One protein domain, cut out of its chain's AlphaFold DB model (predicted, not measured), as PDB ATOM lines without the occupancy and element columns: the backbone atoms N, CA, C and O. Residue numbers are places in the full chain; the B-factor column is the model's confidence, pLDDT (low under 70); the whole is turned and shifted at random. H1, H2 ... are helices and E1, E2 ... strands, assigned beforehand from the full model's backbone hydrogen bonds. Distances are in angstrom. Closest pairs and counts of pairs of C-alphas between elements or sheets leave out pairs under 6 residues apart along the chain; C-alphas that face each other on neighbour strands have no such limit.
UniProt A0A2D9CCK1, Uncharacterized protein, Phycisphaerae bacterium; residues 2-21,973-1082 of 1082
ATOM      1  N   TYR A   2      37.804  41.217 -10.112       77.75
ATOM      2  CA  TYR A   2      38.089  39.781  -9.918       77.75
ATOM      3  C   TYR A   2      38.818  39.147 -11.108       77.75
ATOM      4  O   TYR A   2      39.789  38.443 -10.906       77.75
ATOM      5  N   SER A   3      38.380  39.410 -12.339       82.56
ATOM      6  CA  SER A   3      39.034  38.921 -13.564       82.56
ATOM      7  C   SER A   3      38.681  39.842 -14.726       82.56
ATOM      8  O   SER A   3      37.661  40.535 -14.674       82.56
ATOM      9  N   GLY A   4      39.499  39.854 -15.776       84.19
ATOM     10  CA  GLY A   4      39.239  40.635 -16.985       84.19
ATOM     11  C   GLY A   4      39.689  39.906 -18.234       84.19
ATOM     12  O   GLY A   4      40.757  39.302 -18.242       84.19
ATOM     13  N   PHE A   5      38.860  39.991 -19.266       86.75
ATOM     14  CA  PHE A   5      39.100  39.444 -20.591       86.75
ATOM     15  C   PHE A   5      38.928  40.596 -21.572       86.75
ATOM     16  O   PHE A   5      37.799  40.954 -21.905       86.75
ATOM     17  N   ILE A   6      40.019  41.236 -21.982       85.44
ATOM     18  CA  ILE A   6      39.948  42.372 -22.907       85.44
ATOM     19  C   ILE A   6      40.287  41.876 -24.286       85.44
ATOM     20  O   ILE A   6      41.373  41.339 -24.482       85.44
ATOM     21  N   SER A   7      39.368  42.057 -25.226       83.00
ATOM     22  CA  SER A   7      39.613  41.672 -26.602       83.00
ATOM     23  C   SER A   7      39.878  42.894 -27.463       83.00
ATOM     24  O   SER A   7      39.056  43.807 -27.585       83.00
ATOM     25  N   GLU A   8      41.071  42.898 -28.040       74.88
ATOM     26  CA  GLU A   8      41.584  43.906 -28.956       74.88
ATOM     27  C   GLU A   8      41.939  43.199 -30.262       74.88
ATOM     28  O   GLU A   8      42.465  42.083 -30.279       74.88
ATOM     29  N   ARG A   9      41.596  43.827 -31.385       63.75
ATOM     30  CA  ARG A   9      41.805  43.230 -32.701       63.75
ATOM     31  C   ARG A   9      43.309  43.113 -32.968       63.75
ATOM     32  O   ARG A   9      43.971  44.137 -33.065       63.75
ATOM     33  N   GLY A  10      43.818  41.889 -33.128       60.00
ATOM     34  CA  GLY A  10      45.236  41.630 -33.421       60.00
ATOM     35  C   GLY A  10      46.113  41.298 -32.208       60.00
ATOM     36  O   GLY A  10      47.321  41.149 -32.373       60.00
ATOM     37  N   ALA A  11      45.524  41.120 -31.018       58.25
ATOM     38  CA  ALA A  11      46.257  40.780 -29.797       58.25
ATOM     39  C   ALA A  11      47.066  39.468 -29.905       58.25
ATOM     40  O   ALA A  11      48.151  39.380 -29.354       58.25
ATOM     41  N   GLY A  12      46.592  38.459 -30.643       54.78
ATOM     42  CA  GLY A  12      47.145  37.094 -30.614       54.78
ATOM     43  C   GLY A  12      48.467  36.830 -31.341       54.78
ATOM     44  O   GLY A  12      48.854  35.668 -31.450       54.78
ATOM     45  N   SER A  13      49.152  37.845 -31.873       59.72
ATOM     46  CA  SER A  13      50.393  37.654 -32.634       59.72
ATOM     47  C   SER A  13      51.610  38.160 -31.851       59.72
ATOM     48  O   SER A  13      51.693  39.323 -31.475       59.72
ATOM     49  N   LEU A  14      52.563  37.254 -31.598       53.97
ATOM     50  CA  LEU A  14      53.697  37.415 -30.670       53.97
ATOM     51  C   LEU A  14      54.808  38.378 -31.150       53.97
ATOM     52  O   LEU A  14      55.791  38.570 -30.441       53.97
ATOM     53  N   LYS A  15      54.677  38.965 -32.347       63.94
ATOM     54  CA  LYS A  15      55.629  39.929 -32.943       63.94
ATOM     55  C   LYS A  15      54.898  40.997 -33.766       63.94
ATOM     56  O   LYS A  15      55.196  41.210 -34.944       63.94
ATOM     57  N   THR A  16      53.869  41.596 -33.180       73.62
ATOM     58  CA  THR A  16      53.135  42.704 -33.798       73.62
ATOM     59  C   THR A  16      53.716  44.047 -33.402       73.62
ATOM     60  O   THR A  16      54.296  44.203 -32.331       73.62
ATOM     61  N   ILE A  17      53.556  45.005 -34.303       81.75
ATOM     62  CA  ILE A  17      53.866  46.415 -34.118       81.75
ATOM     63  C   ILE A  17      52.535  47.159 -34.169       81.75
ATOM     64  O   ILE A  17      51.730  46.941 -35.081       81.75
ATOM     65  N   GLU A  18      52.288  47.987 -33.158       80.56
ATOM     66  CA  GLU A  18      51.069  48.785 -33.023       80.56
ATOM     67  C   GLU A  18      51.264  50.172 -33.657       80.56
ATOM     68  O   GLU A  18      52.031  50.981 -33.145       80.56
ATOM     69  N   LEU A  19      50.514  50.473 -34.722       86.19
ATOM     70  CA  LEU A  19      50.445  51.807 -35.340       86.19
ATOM     71  C   LEU A  19      49.033  52.385 -35.178       86.19
ATOM     72  O   LEU A  19      48.052  51.723 -35.523       86.19
ATOM     73  N   LYS A  20      48.876  53.609 -34.662       79.88
ATOM     74  CA  LYS A  20      47.551  54.159 -34.293       79.88
ATOM     75  C   LYS A  20      46.946  55.065 -35.355       79.88
ATOM     76  O   LYS A  20      45.727  55.250 -35.367       79.88
ATOM     77  N   GLY A  21      47.767  55.622 -36.235       84.38
ATOM     78  CA  GLY A  21      47.375  56.712 -37.124       84.38
ATOM     79  C   GLY A  21      47.106  58.011 -36.375       84.38
ATOM     80  O   GLY A  21      46.226  58.785 -36.759       84.38
ATOM     81  N   GLY A 973      51.912  49.194 -22.421       73.12
ATOM     82  CA  GLY A 973      52.026  47.852 -21.831       73.12
ATOM     83  C   GLY A 973      50.824  47.335 -21.023       73.12
ATOM     84  O   GLY A 973      50.842  46.182 -20.594       73.12
ATOM     85  N   TYR A 974      49.791  48.144 -20.759       81.81
ATOM     86  CA  TYR A 974      48.626  47.724 -19.967       81.81
ATOM     87  C   TYR A 974      47.375  48.566 -20.243       81.81
ATOM     88  O   TYR A 974      47.463  49.712 -20.677       81.81
ATOM     89  N   TYR A 975      46.202  48.024 -19.922       86.12
ATOM     90  CA  TYR A 975      44.944  48.762 -19.830       86.12
ATOM     91  C   TYR A 975      44.625  49.147 -18.391       86.12
ATOM     92  O   TYR A 975      44.949  48.428 -17.443       86.12
ATOM     93  N   THR A 976      43.894  50.247 -18.234       84.88
ATOM     94  CA  THR A 976      43.257  50.651 -16.981       84.88
ATOM     95  C   THR A 976      41.753  50.403 -17.061       84.88
ATOM     96  O   THR A 976      41.068  50.871 -17.971       84.88
ATOM     97  N   ILE A 977      41.226  49.654 -16.095       87.06
ATOM     98  CA  ILE A 977      39.793  49.417 -15.938       87.06
ATOM     99  C   ILE A 977      39.263  50.457 -14.971       87.06
ATOM    100  O   ILE A 977      39.720  50.533 -13.830       87.06
ATOM    101  N   ARG A 978      38.304  51.263 -15.418       85.12
ATOM    102  CA  ARG A 978      37.709  52.336 -14.624       85.12
ATOM    103  C   ARG A 978      36.242  52.052 -14.380       85.12
ATOM    104  O   ARG A 978      35.560  51.541 -15.264       85.12
ATOM    105  N   SER A 979      35.760  52.337 -13.175       84.69
ATOM    106  CA  SER A 979      34.361  52.081 -12.831       84.69
ATOM    107  C   SER A 979      33.856  52.962 -11.696       84.69
ATOM    108  O   SER A 979      34.594  53.281 -10.767       84.69
ATOM    109  N   ASP A 980      32.570  53.308 -11.747       81.75
ATOM    110  CA  ASP A 980      31.844  54.043 -10.703       81.75
ATOM    111  C   ASP A 980      31.484  53.190  -9.467       81.75
ATOM    112  O   ASP A 980      30.957  53.718  -8.486       81.75
ATOM    113  N   ILE A 981      31.815  51.891  -9.469       81.56
ATOM    114  CA  ILE A 981      31.543  50.960  -8.359       81.56
ATOM    115  C   ILE A 981      32.184  51.396  -7.029       81.56
ATOM    116  O   ILE A 981      31.708  51.016  -5.957       81.56
ATOM    117  N   VAL A 982      33.250  52.203  -7.085       75.75
ATOM    118  CA  VAL A 982      33.908  52.800  -5.915       75.75
ATOM    119  C   VAL A 982      33.504  54.279  -5.815       75.75
ATOM    120  O   VAL A 982      34.075  55.120  -6.516       75.75
ATOM    121  N   PRO A 983      32.538  54.641  -4.950       62.09
ATOM    122  CA  PRO A 983      32.090  56.022  -4.818       62.09
ATOM    123  C   PRO A 983      33.185  56.866  -4.143       62.09
ATOM    124  O   PRO A 983      33.451  56.695  -2.956       62.09
ATOM    125  N   GLN A 984      33.787  57.795  -4.895       60.59
ATOM    126  CA  GLN A 984      34.838  58.736  -4.455       60.59
ATOM    127  C   GLN A 984      36.195  58.093  -4.108       60.59
ATOM    128  O   GLN A 984      36.623  58.095  -2.955       60.59
ATOM    129  N   SER A 985      36.913  57.593  -5.115       60.72
ATOM    130  CA  SER A 985      38.336  57.257  -4.966       60.72
ATOM    131  C   SER A 985      39.226  58.469  -5.278       60.72
ATOM    132  O   SER A 985      38.935  59.255  -6.177       60.72
ATOM    133  N   VAL A 986      40.315  58.612  -4.517       55.09
ATOM    134  CA  VAL A 986      41.344  59.660  -4.682       55.09
ATOM    135  C   VAL A 986      42.270  59.358  -5.874       55.09
ATOM    136  O   VAL A 986      43.023  60.218  -6.319       55.09
ATOM    137  N   PHE A 987      42.201  58.140  -6.424       55.47
ATOM    138  CA  PHE A 987      43.015  57.677  -7.547       55.47
ATOM    139  C   PHE A 987      42.276  57.864  -8.876       55.47
ATOM    140  O   PHE A 987      41.849  56.907  -9.528       55.47
ATOM    141  N   VAL A 988      42.140  59.124  -9.284       60.94
ATOM    142  CA  VAL A 988      41.798  59.494 -10.663       60.94
ATOM    143  C   VAL A 988      43.118  59.676 -11.417       60.94
ATOM    144  O   VAL A 988      43.602  60.785 -11.595       60.94
ATOM    145  N   GLY A 989      43.784  58.571 -11.764       56.03
ATOM    146  CA  GLY A 989      45.020  58.622 -12.558       56.03
ATOM    147  C   GLY A 989      44.747  59.036 -14.011       56.03
ATOM    148  O   GLY A 989      43.660  58.764 -14.525       56.03
ATOM    149  N   GLY A 990      45.719  59.644 -14.695       55.84
ATOM    150  CA  GLY A 990      45.615  60.111 -16.091       55.84
ATOM    151  C   GLY A 990      45.528  61.637 -16.222       55.84
ATOM    152  O   GLY A 990      45.533  62.351 -15.221       55.84
ATOM    153  N   ARG A 991      45.469  62.160 -17.458       54.84
ATOM    154  CA  ARG A 991      45.315  63.610 -17.703       54.84
ATOM    155  C   ARG A 991      44.045  64.127 -17.009       54.84
ATOM    156  O   ARG A 991      42.956  63.610 -17.256       54.84
ATOM    157  N   SER A 992      44.188  65.179 -16.201       53.56
ATOM    158  CA  SER A 992      43.216  65.704 -15.220       53.56
ATOM    159  C   SER A 992      41.820  66.062 -15.757       53.56
ATOM    160  O   SER A 992      40.923  66.338 -14.968       53.56
ATOM    161  N   ASN A 993      41.624  66.048 -17.080       54.56
ATOM    162  CA  ASN A 993      40.426  66.538 -17.763       54.56
ATOM    163  C   ASN A 993      39.698  65.474 -18.617       54.56
ATOM    164  O   ASN A 993      38.768  65.834 -19.333       54.56
ATOM    165  N   ILE A 994      40.107  64.193 -18.600       57.41
ATOM    166  CA  ILE A 994      39.568  63.175 -19.537       57.41
ATOM    167  C   ILE A 994      38.507  62.257 -18.899       57.41
ATOM    168  O   ILE A 994      37.554  61.865 -19.568       57.41
ATOM    169  N   THR A 995      38.624  61.898 -17.615       61.19
ATOM    170  CA  THR A 995      37.653  61.004 -16.953       61.19
ATOM    171  C   THR A 995      37.673  61.148 -15.429       61.19
ATOM    172  O   THR A 995      38.737  61.172 -14.821       61.19
ATOM    173  N   ASN A 996      36.484  61.197 -14.811       63.69
ATOM    174  CA  ASN A 996      36.292  61.258 -13.352       63.69
ATOM    175  C   ASN A 996      36.101  59.870 -12.706       63.69
ATOM    176  O   ASN A 996      35.831  59.783 -11.507       63.69
ATOM    177  N   MET A 997      36.190  58.780 -13.482       75.69
ATOM    178  CA  MET A 997      36.020  57.421 -12.958       75.69
ATOM    179  C   MET A 997      37.342  56.871 -12.400       75.69
ATOM    180  O   MET A 997      38.371  56.947 -13.085       75.69
ATOM    181  N   PRO A 998      37.337  56.294 -11.184       77.88
ATOM    182  CA  PRO A 998      38.545  55.761 -10.571       77.88
ATOM    183  C   PRO A 998      38.995  54.446 -11.205       77.88
ATOM    184  O   PRO A 998      38.180  53.669 -11.706       77.88
ATOM    185  N   ILE A 999      40.304  54.187 -11.148       81.00
ATOM    186  CA  ILE A 999      40.910  52.938 -11.629       81.00
ATOM    187  C   ILE A 999      40.624  51.825 -10.612       81.00
ATOM    188  O   ILE A 999      40.984  51.936  -9.442       81.00
ATOM    189  N   VAL A1000      39.974  50.750 -11.064       80.94
ATOM    190  CA  VAL A1000      39.543  49.597 -10.250       80.94
ATOM    191  C   VAL A1000      40.285  48.295 -10.582       80.94
ATOM    192  O   VAL A1000      40.039  47.259  -9.952       80.94
ATOM    193  N   GLY A1001      41.176  48.344 -11.574       81.56
ATOM    194  CA  GLY A1001      42.055  47.253 -11.982       81.56
ATOM    195  C   GLY A1001      42.950  47.648 -13.158       81.56
ATOM    196  O   GLY A1001      42.668  48.614 -13.869       81.56
ATOM    197  N   THR A1002      44.022  46.889 -13.361       85.56
ATOM    198  CA  THR A1002      44.927  47.003 -14.511       85.56
ATOM    199  C   THR A1002      45.087  45.641 -15.168       85.56
ATOM    200  O   THR A1002      45.093  44.626 -14.473       85.56
ATOM    201  N   ILE A1003      45.208  45.616 -16.492       84.88
ATOM    202  CA  ILE A1003      45.372  44.387 -17.278       84.88
ATOM    203  C   ILE A1003      46.621  44.557 -18.128       84.88
ATOM    204  O   ILE A1003      46.648  45.441 -18.980       84.88
ATOM    205  N   THR A1004      47.659  43.769 -17.861       80.00
ATOM    206  CA  THR A1004      48.907  43.793 -18.628       80.00
ATOM    207  C   THR A1004      48.672  43.228 -20.026       80.00
ATOM    208  O   THR A1004      47.869  42.315 -20.220       80.00
ATOM    209  N   LYS A1005      49.368  43.781 -21.018       79.00
ATOM    210  CA  LYS A1005      49.341  43.298 -22.404       79.00
ATOM    211  C   LYS A1005      50.445  42.265 -22.696       79.00
ATOM    212  O   LYS A1005      50.724  41.956 -23.844       79.00
ATOM    213  N   GLU A1006      51.091  41.732 -21.661       70.50
ATOM    214  CA  GLU A1006      52.313  40.920 -21.771       70.50
ATOM    215  C   GLU A1006      52.110  39.540 -22.419       70.50
ATOM    216  O   GLU A1006      52.995  39.062 -23.117       70.50
ATOM    217  N   ASN A1007      50.951  38.906 -22.212       70.56
ATOM    218  CA  ASN A1007      50.675  37.543 -22.672       70.56
ATOM    219  C   ASN A1007      49.289  37.470 -23.327       70.56
ATOM    220  O   ASN A1007      48.319  37.061 -22.678       70.56
ATOM    221  N   PRO A1008      49.154  37.890 -24.594       71.31
ATOM    222  CA  PRO A1008      47.924  37.652 -25.324       71.31
ATOM    223  C   PRO A1008      47.736  36.152 -25.571       71.31
ATOM    224  O   PRO A1008      48.671  35.440 -25.938       71.31
ATOM    225  N   GLN A1009      46.509  35.666 -25.411       71.69
ATOM    226  CA  GLN A1009      46.137  34.308 -25.798       71.69
ATOM    227  C   GLN A1009      44.904  34.386 -26.706       71.69
ATOM    228  O   GLN A1009      43.826  34.805 -26.282       71.69
ATOM    229  N   ALA A1010      45.072  33.989 -27.973       73.94
ATOM    230  CA  ALA A1010      44.126  34.307 -29.050       73.94
ATOM    231  C   ALA A1010      43.846  35.828 -29.106       73.94
ATOM    232  O   ALA A1010      44.767  36.619 -28.937       73.94
ATOM    233  N   ASP A1011      42.603  36.263 -29.308       72.81
ATOM    234  CA  ASP A1011      42.247  37.689 -29.419       72.81
ATOM    235  C   ASP A1011      42.055  38.400 -28.064       72.81
ATOM    236  O   ASP A1011      41.339  39.401 -28.000       72.81
ATOM    237  N   TYR A1012      42.621  37.879 -26.967       81.44
ATOM    238  CA  TYR A1012      42.343  38.351 -25.607       81.44
ATOM    239  C   TYR A1012      43.603  38.586 -24.772       81.44
ATOM    240  O   TYR A1012      44.534  37.782 -24.769       81.44
ATOM    241  N   PHE A1013      43.557  39.648 -23.969       83.56
ATOM    242  CA  PHE A1013      44.431  39.878 -22.826       83.56
ATOM    243  C   PHE A1013      43.710  39.481 -21.540       83.56
ATOM    244  O   PHE A1013      42.559  39.872 -21.304       83.56
ATOM    245  N   PHE A1014      44.399  38.707 -20.708       83.31
ATOM    246  CA  PHE A1014      43.849  38.136 -19.486       83.31
ATOM    247  C   PHE A1014      44.458  38.828 -18.276       83.31
ATOM    248  O   PHE A1014      45.672  38.972 -18.177       83.31
ATOM    249  N   ALA A1015      43.612  39.201 -17.323       77.19
ATOM    250  CA  ALA A1015      44.061  39.544 -15.982       77.19
ATOM    251  C   ALA A1015      43.659  38.447 -15.004       77.19
ATOM    252  O   ALA A1015      42.484  38.077 -14.935       77.19
ATOM    253  N   GLY A1016      44.641  37.971 -14.232       70.44
ATOM    254  CA  GLY A1016      44.403  37.132 -13.059       70.44
ATOM    255  C   GLY A1016      43.657  37.880 -11.948       70.44
ATOM    256  O   GLY A1016      43.298  39.052 -12.095       70.44
ATOM    257  N   GLU A1017      43.429  37.202 -10.819       70.31
ATOM    258  CA  GLU A1017      42.802  37.827  -9.649       70.31
ATOM    259  C   GLU A1017      43.567  39.092  -9.237       70.31
ATOM    260  O   GLU A1017      44.759  39.054  -8.934       70.31
ATOM    261  N   SER A1018      42.887  40.243  -9.264       67.31
ATOM    262  CA  SER A1018      43.505  41.500  -8.850       67.31
ATOM    263  C   SER A1018      43.660  41.515  -7.333       67.31
ATOM    264  O   SER A1018      42.674  41.374  -6.613       67.31
ATOM    265  N   ASN A1019      44.866  41.817  -6.850       63.28
ATOM    266  CA  ASN A1019      45.124  42.085  -5.428       63.28
ATOM    267  C   ASN A1019      44.503  43.411  -4.940       63.28
ATOM    268  O   ASN A1019      44.637  43.769  -3.771       63.28
ATOM    269  N   ILE A1020      43.869  44.181  -5.832       68.19
ATOM    270  CA  ILE A1020      43.266  45.469  -5.499       68.19
ATOM    271  C   ILE A1020      41.842  45.238  -4.975       68.19
ATOM    272  O   ILE A1020      40.875  45.118  -5.740       68.19
ATOM    273  N   GLU A1021      41.723  45.203  -3.648       73.00
ATOM    274  CA  GLU A1021      40.453  45.185  -2.923       73.00
ATOM    275  C   GLU A1021      40.033  46.600  -2.509       73.00
ATOM    276  O   GLU A1021      40.793  47.356  -1.904       73.00
ATOM    277  N   PHE A1022      38.783  46.958  -2.804       75.50
ATOM    278  CA  PHE A1022      38.188  48.221  -2.376       75.50
ATOM    279  C   PHE A1022      37.109  47.952  -1.329       75.50
ATOM    280  O   PHE A1022      36.177  47.187  -1.572       75.50
ATOM    281  N   THR A1023      37.199  48.620  -0.178       77.75
ATOM    282  CA  THR A1023      36.157  48.567   0.857       77.75
ATOM    283  C   THR A1023      35.209  49.751   0.707       77.75
ATOM    284  O   THR A1023      35.615  50.907   0.819       77.75
ATOM    285  N   ILE A1024      33.920  49.476   0.493       75.25
ATOM    286  CA  ILE A1024      32.887  50.516   0.442       75.25
ATOM    287  C   ILE A1024      32.521  50.913   1.881       75.25
ATOM    288  O   ILE A1024      31.769  50.221   2.562       75.25
ATOM    289  N   GLY A1025      33.070  52.034   2.358       69.31
ATOM    290  CA  GLY A1025      32.912  52.494   3.747       69.31
ATOM    291  C   GLY A1025      31.572  53.165   4.088       69.31
ATOM    292  O   GLY A1025      31.326  53.475   5.253       69.31
ATOM    293  N   LYS A1026      30.698  53.413   3.104       69.56
ATOM    294  CA  LYS A1026      29.373  54.032   3.299       69.56
ATOM    295  C   LYS A1026      28.270  53.095   2.788       69.56
ATOM    296  O   LYS A1026      28.503  52.376   1.822       69.56
ATOM    297  N   PRO A1027      27.061  53.088   3.382       72.25
ATOM    298  CA  PRO A1027      25.933  52.343   2.828       72.25
ATOM    299  C   PRO A1027      25.615  52.814   1.401       72.25
ATOM    300  O   PRO A1027      25.170  53.944   1.204       72.25
ATOM    301  N   THR A1028      25.836  51.950   0.410       70.94
ATOM    302  CA  THR A1028      25.671  52.269  -1.017       70.94
ATOM    303  C   THR A1028      24.699  51.287  -1.668       70.94
ATOM    304  O   THR A1028      24.796  50.075  -1.467       70.94
ATOM    305  N   LYS A1029      23.748  51.802  -2.457       78.38
ATOM    306  CA  LYS A1029      22.826  50.993  -3.266       78.38
ATOM    307  C   LYS A1029      23.450  50.756  -4.645       78.38
ATOM    308  O   LYS A1029      23.596  51.701  -5.410       78.38
ATOM    309  N   LEU A1030      23.785  49.506  -4.961       75.81
ATOM    310  CA  LEU A1030      24.286  49.102  -6.279       75.81
ATOM    311  C   LEU A1030      23.099  48.768  -7.196       75.81
ATOM    312  O   LEU A1030      22.559  47.668  -7.125       75.81
ATOM    313  N   SER A1031      22.644  49.732  -8.002       80.31
ATOM    314  CA  SER A1031      21.593  49.514  -9.016       80.31
ATOM    315  C   SER A1031      22.136  49.360 -10.436       80.31
ATOM    316  O   SER A1031      21.531  48.663 -11.243       80.31
ATOM    317  N   SER A1032      23.260  50.006 -10.736       78.25
ATOM    318  CA  SER A1032      23.962  49.960 -12.019       78.25
ATOM    319  C   SER A1032      25.443  50.227 -11.771       78.25
ATOM    320  O   SER A1032      25.775  50.976 -10.854       78.25
ATOM    321  N   ILE A1033      26.308  49.606 -12.570       82.62
ATOM    322  CA  ILE A1033      27.755  49.820 -12.544       82.62
ATOM    323  C   ILE A1033      28.174  50.193 -13.961       82.62
ATOM    324  O   ILE A1033      27.876  49.461 -14.905       82.62
ATOM    325  N   THR A1034      28.861  51.317 -14.099       86.06
ATOM    326  CA  THR A1034      29.473  51.769 -15.347       86.06
ATOM    327  C   THR A1034      30.932  51.340 -15.352       86.06
ATOM    328  O   THR A1034      31.637  51.500 -14.352       86.06
ATOM    329  N   VAL A1035      31.392  50.783 -16.470       87.38
ATOM    330  CA  VAL A1035      32.784  50.363 -16.663       87.38
ATOM    331  C   VAL A1035      33.288  50.950 -17.967       87.38
ATOM    332  O   VAL A1035      32.596  50.888 -18.982       87.38
ATOM    333  N   SER A1036      34.503  51.479 -17.950       86.94
ATOM    334  CA  SER A1036      35.214  51.892 -19.150       86.94
ATOM    335  C   SER A1036      36.644  51.373 -19.133       86.94
ATOM    336  O   SER A1036      37.290  51.270 -18.087       86.94
ATOM    337  N   ILE A1037      37.139  51.026 -20.316       87.81
ATOM    338  CA  ILE A1037      38.494  50.523 -20.515       87.81
ATOM    339  C   ILE A1037      39.284  51.644 -21.171       87.81
ATOM    340  O   ILE A1037      38.868  52.202 -22.189       87.81
ATOM    341  N   HIS A1038      40.393  52.009 -20.544       84.38
ATOM    342  CA  HIS A1038      41.235  53.112 -20.971       84.38
ATOM    343  C   HIS A1038      42.670  52.644 -21.136       84.38
ATOM    344  O   HIS A1038      43.144  51.757 -20.428       84.38
ATOM    345  N   ASP A1039      43.380  53.310 -22.024       81.25
ATOM    346  CA  ASP A1039      44.828  53.232 -22.098       81.25
ATOM    347  C   ASP A1039      45.489  53.922 -20.875       81.25
ATOM    348  O   ASP A1039      44.811  54.650 -20.136       81.25
ATOM    349  N   PRO A1040      46.803  53.736 -20.623       77.94
ATOM    350  CA  PRO A1040      47.503  54.331 -19.477       77.94
ATOM    351  C   PRO A1040      47.446  55.864 -19.408       77.94
ATOM    352  O   PRO A1040      47.464  56.433 -18.318       77.94
ATOM    353  N   ASP A1041      47.330  56.536 -20.554       70.94
ATOM    354  CA  ASP A1041      47.183  57.995 -20.671       70.94
ATOM    355  C   ASP A1041      45.768  58.498 -20.324       70.94
ATOM    356  O   ASP A1041      45.556  59.701 -20.137       70.94
ATOM    357  N   GLY A1042      44.801  57.586 -20.186       73.94
ATOM    358  CA  GLY A1042      43.418  57.880 -19.837       73.94
ATOM    359  C   GLY A1042      42.483  58.081 -21.030       73.94
ATOM    360  O   GLY A1042      41.304  58.348 -20.798       73.94
ATOM    361  N   SER A1043      42.931  57.923 -22.282       78.06
ATOM    362  CA  SER A1043      42.016  57.862 -23.435       78.06
ATOM    363  C   SER A1043      41.250  56.534 -23.461       78.06
ATOM    364  O   SER A1043      41.715  55.545 -22.896       78.06
ATOM    365  N   TYR A1044      40.081  56.485 -24.107       81.56
ATOM    366  CA  TYR A1044      39.367  55.218 -24.315       81.56
ATOM    367  C   TYR A1044      40.227  54.241 -25.126       81.56
ATOM    368  O   TYR A1044      40.825  54.632 -26.128       81.56
ATOM    369  N   ALA A1045      40.286  52.987 -24.682       78.94
ATOM    370  CA  ALA A1045      41.004  51.926 -25.379       78.94
ATOM    371  C   ALA A1045      40.186  51.402 -26.572       78.94
ATOM    372  O   ALA A1045      38.956  51.331 -26.506       78.94
ATOM    373  N   ASN A1046      40.863  50.995 -27.647       76.25
ATOM    374  CA  ASN A1046      40.223  50.473 -28.858       76.25
ATOM    375  C   ASN A1046      39.908  48.972 -28.726       76.25
ATOM    376  O   ASN A1046      40.546  48.115 -29.334       76.25
ATOM    377  N   VAL A1047      38.928  48.658 -27.884       80.81
ATOM    378  CA  VAL A1047      38.535  47.287 -27.532       80.81
ATOM    379  C   VAL A1047      37.208  46.910 -28.187       80.81
ATOM    380  O   VAL A1047      36.368  47.767 -28.459       80.81
ATOM    381  N   ASN A1048      36.996  45.623 -28.454       79.88
ATOM    382  CA  ASN A1048      35.764  45.141 -29.079       79.88
ATOM    383  C   ASN A1048      34.670  44.794 -28.044       79.88
ATOM    384  O   ASN A1048      34.919  44.685 -26.838       79.88
ATOM    385  N   ASN A1049      33.452  44.550 -28.544       82.50
ATOM    386  CA  ASN A1049      32.281  44.186 -27.733       82.50
ATOM    387  C   ASN A1049      32.390  42.820 -27.029       82.50
ATOM    388  O   ASN A1049      31.548  42.508 -26.190       82.50
ATOM    389  N   SER A1050      33.395  42.004 -27.354       85.19
ATOM    390  CA  SER A1050      33.643  40.714 -26.702       85.19
ATOM    391  C   SER A1050      34.475  40.850 -25.420       85.19
ATOM    392  O   SER A1050      34.781  39.842 -24.781       85.19
ATOM    393  N   SER A1051      34.841  42.076 -25.034       88.44
ATOM    394  CA  SER A1051      35.543  42.358 -23.781       88.44
ATOM    395  C   SER A1051      34.624  42.208 -22.564       88.44
ATOM    396  O   SER A1051      33.470  42.632 -22.585       88.44
ATOM    397  N   SER A1052      35.132  41.648 -21.464       87.94
ATOM    398  CA  SER A1052      34.384  41.482 -20.214       87.94
ATOM    399  C   SER A1052      35.238  41.739 -18.972       87.94
ATOM    400  O   SER A1052      36.430  41.440 -18.923       87.94
ATOM    401  N   VAL A1053      34.606  42.301 -17.941       87.62
ATOM    402  CA  VAL A1053      35.215  42.573 -16.634       87.62
ATOM    403  C   VAL A1053      34.319  41.974 -15.560       87.62
ATOM    404  O   VAL A1053      33.123  42.259 -15.509       87.62
ATOM    405  N   LEU A1054      34.895  41.150 -14.688       87.12
ATOM    406  CA  LEU A1054      34.184  40.500 -13.596       87.12
ATOM    407  C   LEU A1054      34.505  41.198 -12.273       87.12
ATOM    408  O   LEU A1054      35.669  41.385 -11.910       87.12
ATOM    409  N   PHE A1055      33.463  41.527 -11.512       85.31
ATOM    410  CA  PHE A1055      33.571  42.043 -10.148       85.31
ATOM    411  C   PHE A1055      33.080  40.997  -9.150       85.31
ATOM    412  O   PHE A1055      31.988  40.452  -9.296       85.31
ATOM    413  N   LYS A1056      33.865  40.755  -8.098       86.12
ATOM    414  CA  LYS A1056      33.453  39.961  -6.937       86.12
ATOM    415  C   LYS A1056      33.132  40.919  -5.799       86.12
ATOM    416  O   LYS A1056      33.985  41.697  -5.388       86.12
ATOM    417  N   ILE A1057      31.897  40.866  -5.312       84.00
ATOM    418  CA  ILE A1057      31.417  41.721  -4.226       84.00
ATOM    419  C   ILE A1057      31.151  40.831  -3.021       84.00
ATOM    420  O   ILE A1057      30.353  39.898  -3.096       84.00
ATOM    421  N   GLN A1058      31.820  41.113  -1.908       83.56
ATOM    422  CA  GLN A1058      31.651  40.375  -0.662       83.56
ATOM    423  C   GLN A1058      31.033  41.289   0.389       83.56
ATOM    424  O   GLN A1058      31.498  42.401   0.627       83.56
ATOM    425  N   ARG A1059      29.962  40.814   1.027       80.94
ATOM    426  CA  ARG A1059      29.332  41.488   2.161       80.94
ATOM    427  C   ARG A1059      29.526  40.631   3.400       80.94
ATOM    428  O   ARG A1059      28.955  39.548   3.491       80.94
ATOM    429  N   GLN A1060      30.281  41.135   4.369       74.12
ATOM    430  CA  GLN A1060      30.391  40.486   5.668       74.12
ATOM    431  C   GLN A1060      29.068  40.651   6.427       74.12
ATOM    432  O   GLN A1060      28.639  41.765   6.732       74.12
ATOM    433  N   MET A1061      28.387  39.536   6.692       71.75
ATOM    434  CA  MET A1061      27.201  39.519   7.541       71.75
ATOM    435  C   MET A1061      27.625  39.174   8.965       71.75
ATOM    436  O   MET A1061      28.051  38.052   9.227       71.75
ATOM    437  N   ASN A1062      27.492  40.120   9.893       61.97
ATOM    438  CA  ASN A1062      27.616  39.817  11.315       61.97
ATOM    439  C   ASN A1062      26.346  39.085  11.755       61.97
ATOM    440  O   ASN A1062      25.338  39.712  12.079       61.97
ATOM    441  N   VAL A1063      26.377  37.755  11.715       59.78
ATOM    442  CA  VAL A1063      25.296  36.922  12.246       59.78
ATOM    443  C   VAL A1063      25.586  36.687  13.723       59.78
ATOM    444  O   VAL A1063      26.359  35.809  14.095       59.78
ATOM    445  N   SER A1064      25.003  37.521  14.579       55.97
ATOM    446  CA  SER A1064      24.985  37.269  16.016       55.97
ATOM    447  C   SER A1064      23.895  36.244  16.322       55.97
ATOM    448  O   SER A1064      22.711  36.483  16.089       55.97
ATOM    449  N   PHE A1065      24.287  35.090  16.861       62.09
ATOM    450  CA  PHE A1065      23.346  34.084  17.366       62.09
ATOM    451  C   PHE A1065      22.744  34.471  18.730       62.09
ATOM    452  O   PHE A1065      21.919  33.737  19.270       62.09
ATOM    453  N   ASN A1066      23.115  35.632  19.287       62.91
ATOM    454  CA  ASN A1066      22.603  36.137  20.556       62.91
ATOM    455  C   ASN A1066      21.639  37.312  20.326       62.91
ATOM    456  O   ASN A1066      21.878  38.441  20.751       62.91
ATOM    457  N   VAL A1067      20.516  37.023  19.661       61.72
ATOM    458  CA  VAL A1067      19.446  37.997  19.367       61.72
ATOM    459  C   VAL A1067      18.974  38.720  20.640       61.72
ATOM    460  O   VAL A1067      18.654  39.906  20.606       61.72
ATOM    461  N   ILE A1068      18.979  38.035  21.789       62.81
ATOM    462  CA  ILE A1068      18.590  38.607  23.087       62.81
ATOM    463  C   ILE A1068      19.653  39.589  23.610       62.81
ATOM    464  O   ILE A1068      19.295  40.664  24.096       62.81
ATOM    465  N   GLY A1069      20.942  39.262  23.475       66.50
ATOM    466  CA  GLY A1069      22.056  40.142  23.840       66.50
ATOM    467  C   GLY A1069      22.094  41.435  23.019       66.50
ATOM    468  O   GLY A1069      22.254  42.516  23.588       66.50
ATOM    469  N   ASP A1070      21.838  41.345  21.713       63.38
ATOM    470  CA  ASP A1070      21.855  42.506  20.812       63.38
ATOM    471  C   ASP A1070      20.646  43.432  21.007       63.38
ATOM    472  O   ASP A1070      20.780  44.656  20.951       63.38
ATOM    473  N   ILE A1071      19.467  42.879  21.326       65.31
ATOM    474  CA  ILE A1071      18.281  43.675  21.687       65.31
ATOM    475  C   ILE A1071      18.492  44.397  23.032       65.31
ATOM    476  O   ILE A1071      18.064  45.545  23.196       65.31
ATOM    477  N   LEU A1072      19.178  43.765  23.992       62.81
ATOM    478  CA  LEU A1072      19.549  44.384  25.272       62.81
ATOM    479  C   LEU A1072      20.610  45.485  25.100       62.81
ATOM    480  O   LEU A1072      20.471  46.555  25.698       62.81
ATOM    481  N   GLN A1073      21.610  45.292  24.234       64.31
ATOM    482  CA  GLN A1073      22.586  46.335  23.888       64.31
ATOM    483  C   GLN A1073      21.952  47.515  23.134       64.31
ATOM    484  O   GLN A1073      22.243  48.667  23.461       64.31
ATOM    485  N   GLN A1074      21.027  47.270  22.196       60.22
ATOM    486  CA  GLN A1074      20.281  48.339  21.513       60.22
ATOM    487  C   GLN A1074      19.331  49.113  22.446       60.22
ATOM    488  O   GLN A1074      19.084  50.300  22.224       60.22
ATOM    489  N   LYS A1075      18.809  48.486  23.512       55.31
ATOM    490  CA  LYS A1075      18.037  49.195  24.551       55.31
ATOM    491  C   LYS A1075      18.920  50.025  25.485       55.31
ATOM    492  O   LYS A1075      18.496  51.106  25.893       55.31
ATOM    493  N   ASN A1076      20.138  49.573  25.788       54.16
ATOM    494  CA  ASN A1076      21.076  50.324  26.625       54.16
ATOM    495  C   ASN A1076      21.711  51.521  25.893       54.16
ATOM    496  O   ASN A1076      21.919  52.559  26.518       54.16
ATOM    497  N   SER A1077      21.924  51.456  24.574       48.31
ATOM    498  CA  SER A1077      22.450  52.594  23.798       48.31
ATOM    499  C   SER A1077      21.445  53.746  23.623       48.31
ATOM    500  O   SER A1077      21.851  54.899  23.478       48.31
ATOM    501  N   LYS A1078      20.130  53.489  23.728       46.94
ATOM    502  CA  LYS A1078      19.091  54.540  23.745       46.94
ATOM    503  C   LYS A1078      18.958  55.290  25.076       46.94
ATOM    504  O   LYS A1078      18.328  56.341  25.093       46.94
ATOM    505  N   LYS A1079      19.555  54.808  26.175       45.28
ATOM    506  CA  LYS A1079      19.552  55.510  27.473       45.28
ATOM    507  C   LYS A1079      20.720  56.485  27.671       45.28
ATOM    508  O   LYS A1079      20.674  57.241  28.631       45.28
ATOM    509  N   SER A1080      21.724  56.513  26.784       44.41
ATOM    510  CA  SER A1080      22.830  57.494  26.846       44.41
ATOM    511  C   SER A1080      22.688  58.667  25.860       44.41
ATOM    512  O   SER A1080      23.628  59.439  25.681       44.41
ATOM    513  N   LYS A1081      21.531  58.794  25.199       44.28
ATOM    514  CA  LYS A1081      21.136  59.985  24.432       44.28
ATOM    515  C   LYS A1081      19.786  60.498  24.936       44.28
ATOM    516  O   LYS A1081      18.781  60.430  24.232       44.28
ATOM    517  N   LEU A1082      19.797  60.962  26.180       35.94
ATOM    518  CA  LEU A1082      18.958  62.040  26.694       35.94
ATOM    519  C   LEU A1082      19.869  62.971  27.487       35.94
ATOM    520  O   LEU A1082      20.711  62.422  28.235       35.94
TER     521      LEU A1082
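Overview. This is residues 2 to 21 and 973 to 1082 of the 1082 residues of an uncharacterized protein of Phycisphaerae bacterium (UniProt A0A2D9CCK1). With little regular structure, this is a small sandwich of antiparallel sheets, E5-E1-E7 and E4-E3-E6, their strands crossed; E2 lies at one end, and at the other residues 1060 to 1082, with H1, stick out. The printed part has 130 residues, 43 in named elements, ordered E1 to E7 then H1, class mixed. It is only just extended, close to loose: radius of gyration of the C-alphas 21.2 A, spans 71 by 34 by 23 A.

Along the chain. E1 is residues 3 to 7, from C-alpha 3 at (39.034, 38.921, -13.564); E2 16 to 19; E3 974 to 979, 16.5 A long; E4 999 to 1004; E5 1012 to 1015; E6 1035 to 1038; E7 1052 to 1054; H1 1067 to 1077, 15.5 A, to C-alpha 1077 at (22.450, 52.594, 23.798).

Arrangement. Inner strand E1 pairs with E7 (N 5 to O 1052, 2.8 A) and E5 (N 1013 to O 6, 2.8 A). E3 pairs with E4, a hairpin (N 977 to O 1001, 2.8 A), and E6 (N 978 to O 1036, 2.9 A). The sheets' strands stand at 61 degrees. E2 pairs with no named strand. H1, on neither sheet, has every O i to N i+4 pair within hydrogen-bond range.

Size, cuts and confidence. The C-alphas of Lys 15 and Leu 1082 are farthest apart, 73.4 A. Residues 22 to 972 are not printed; C-alphas 21 and 973 are 18.3 A apart. Links E3 to E4, E5 to E6, E6 to E7 and E7 to H1 are long. pLDDT is under 70 in 47 residues, among them 1062 to 1082.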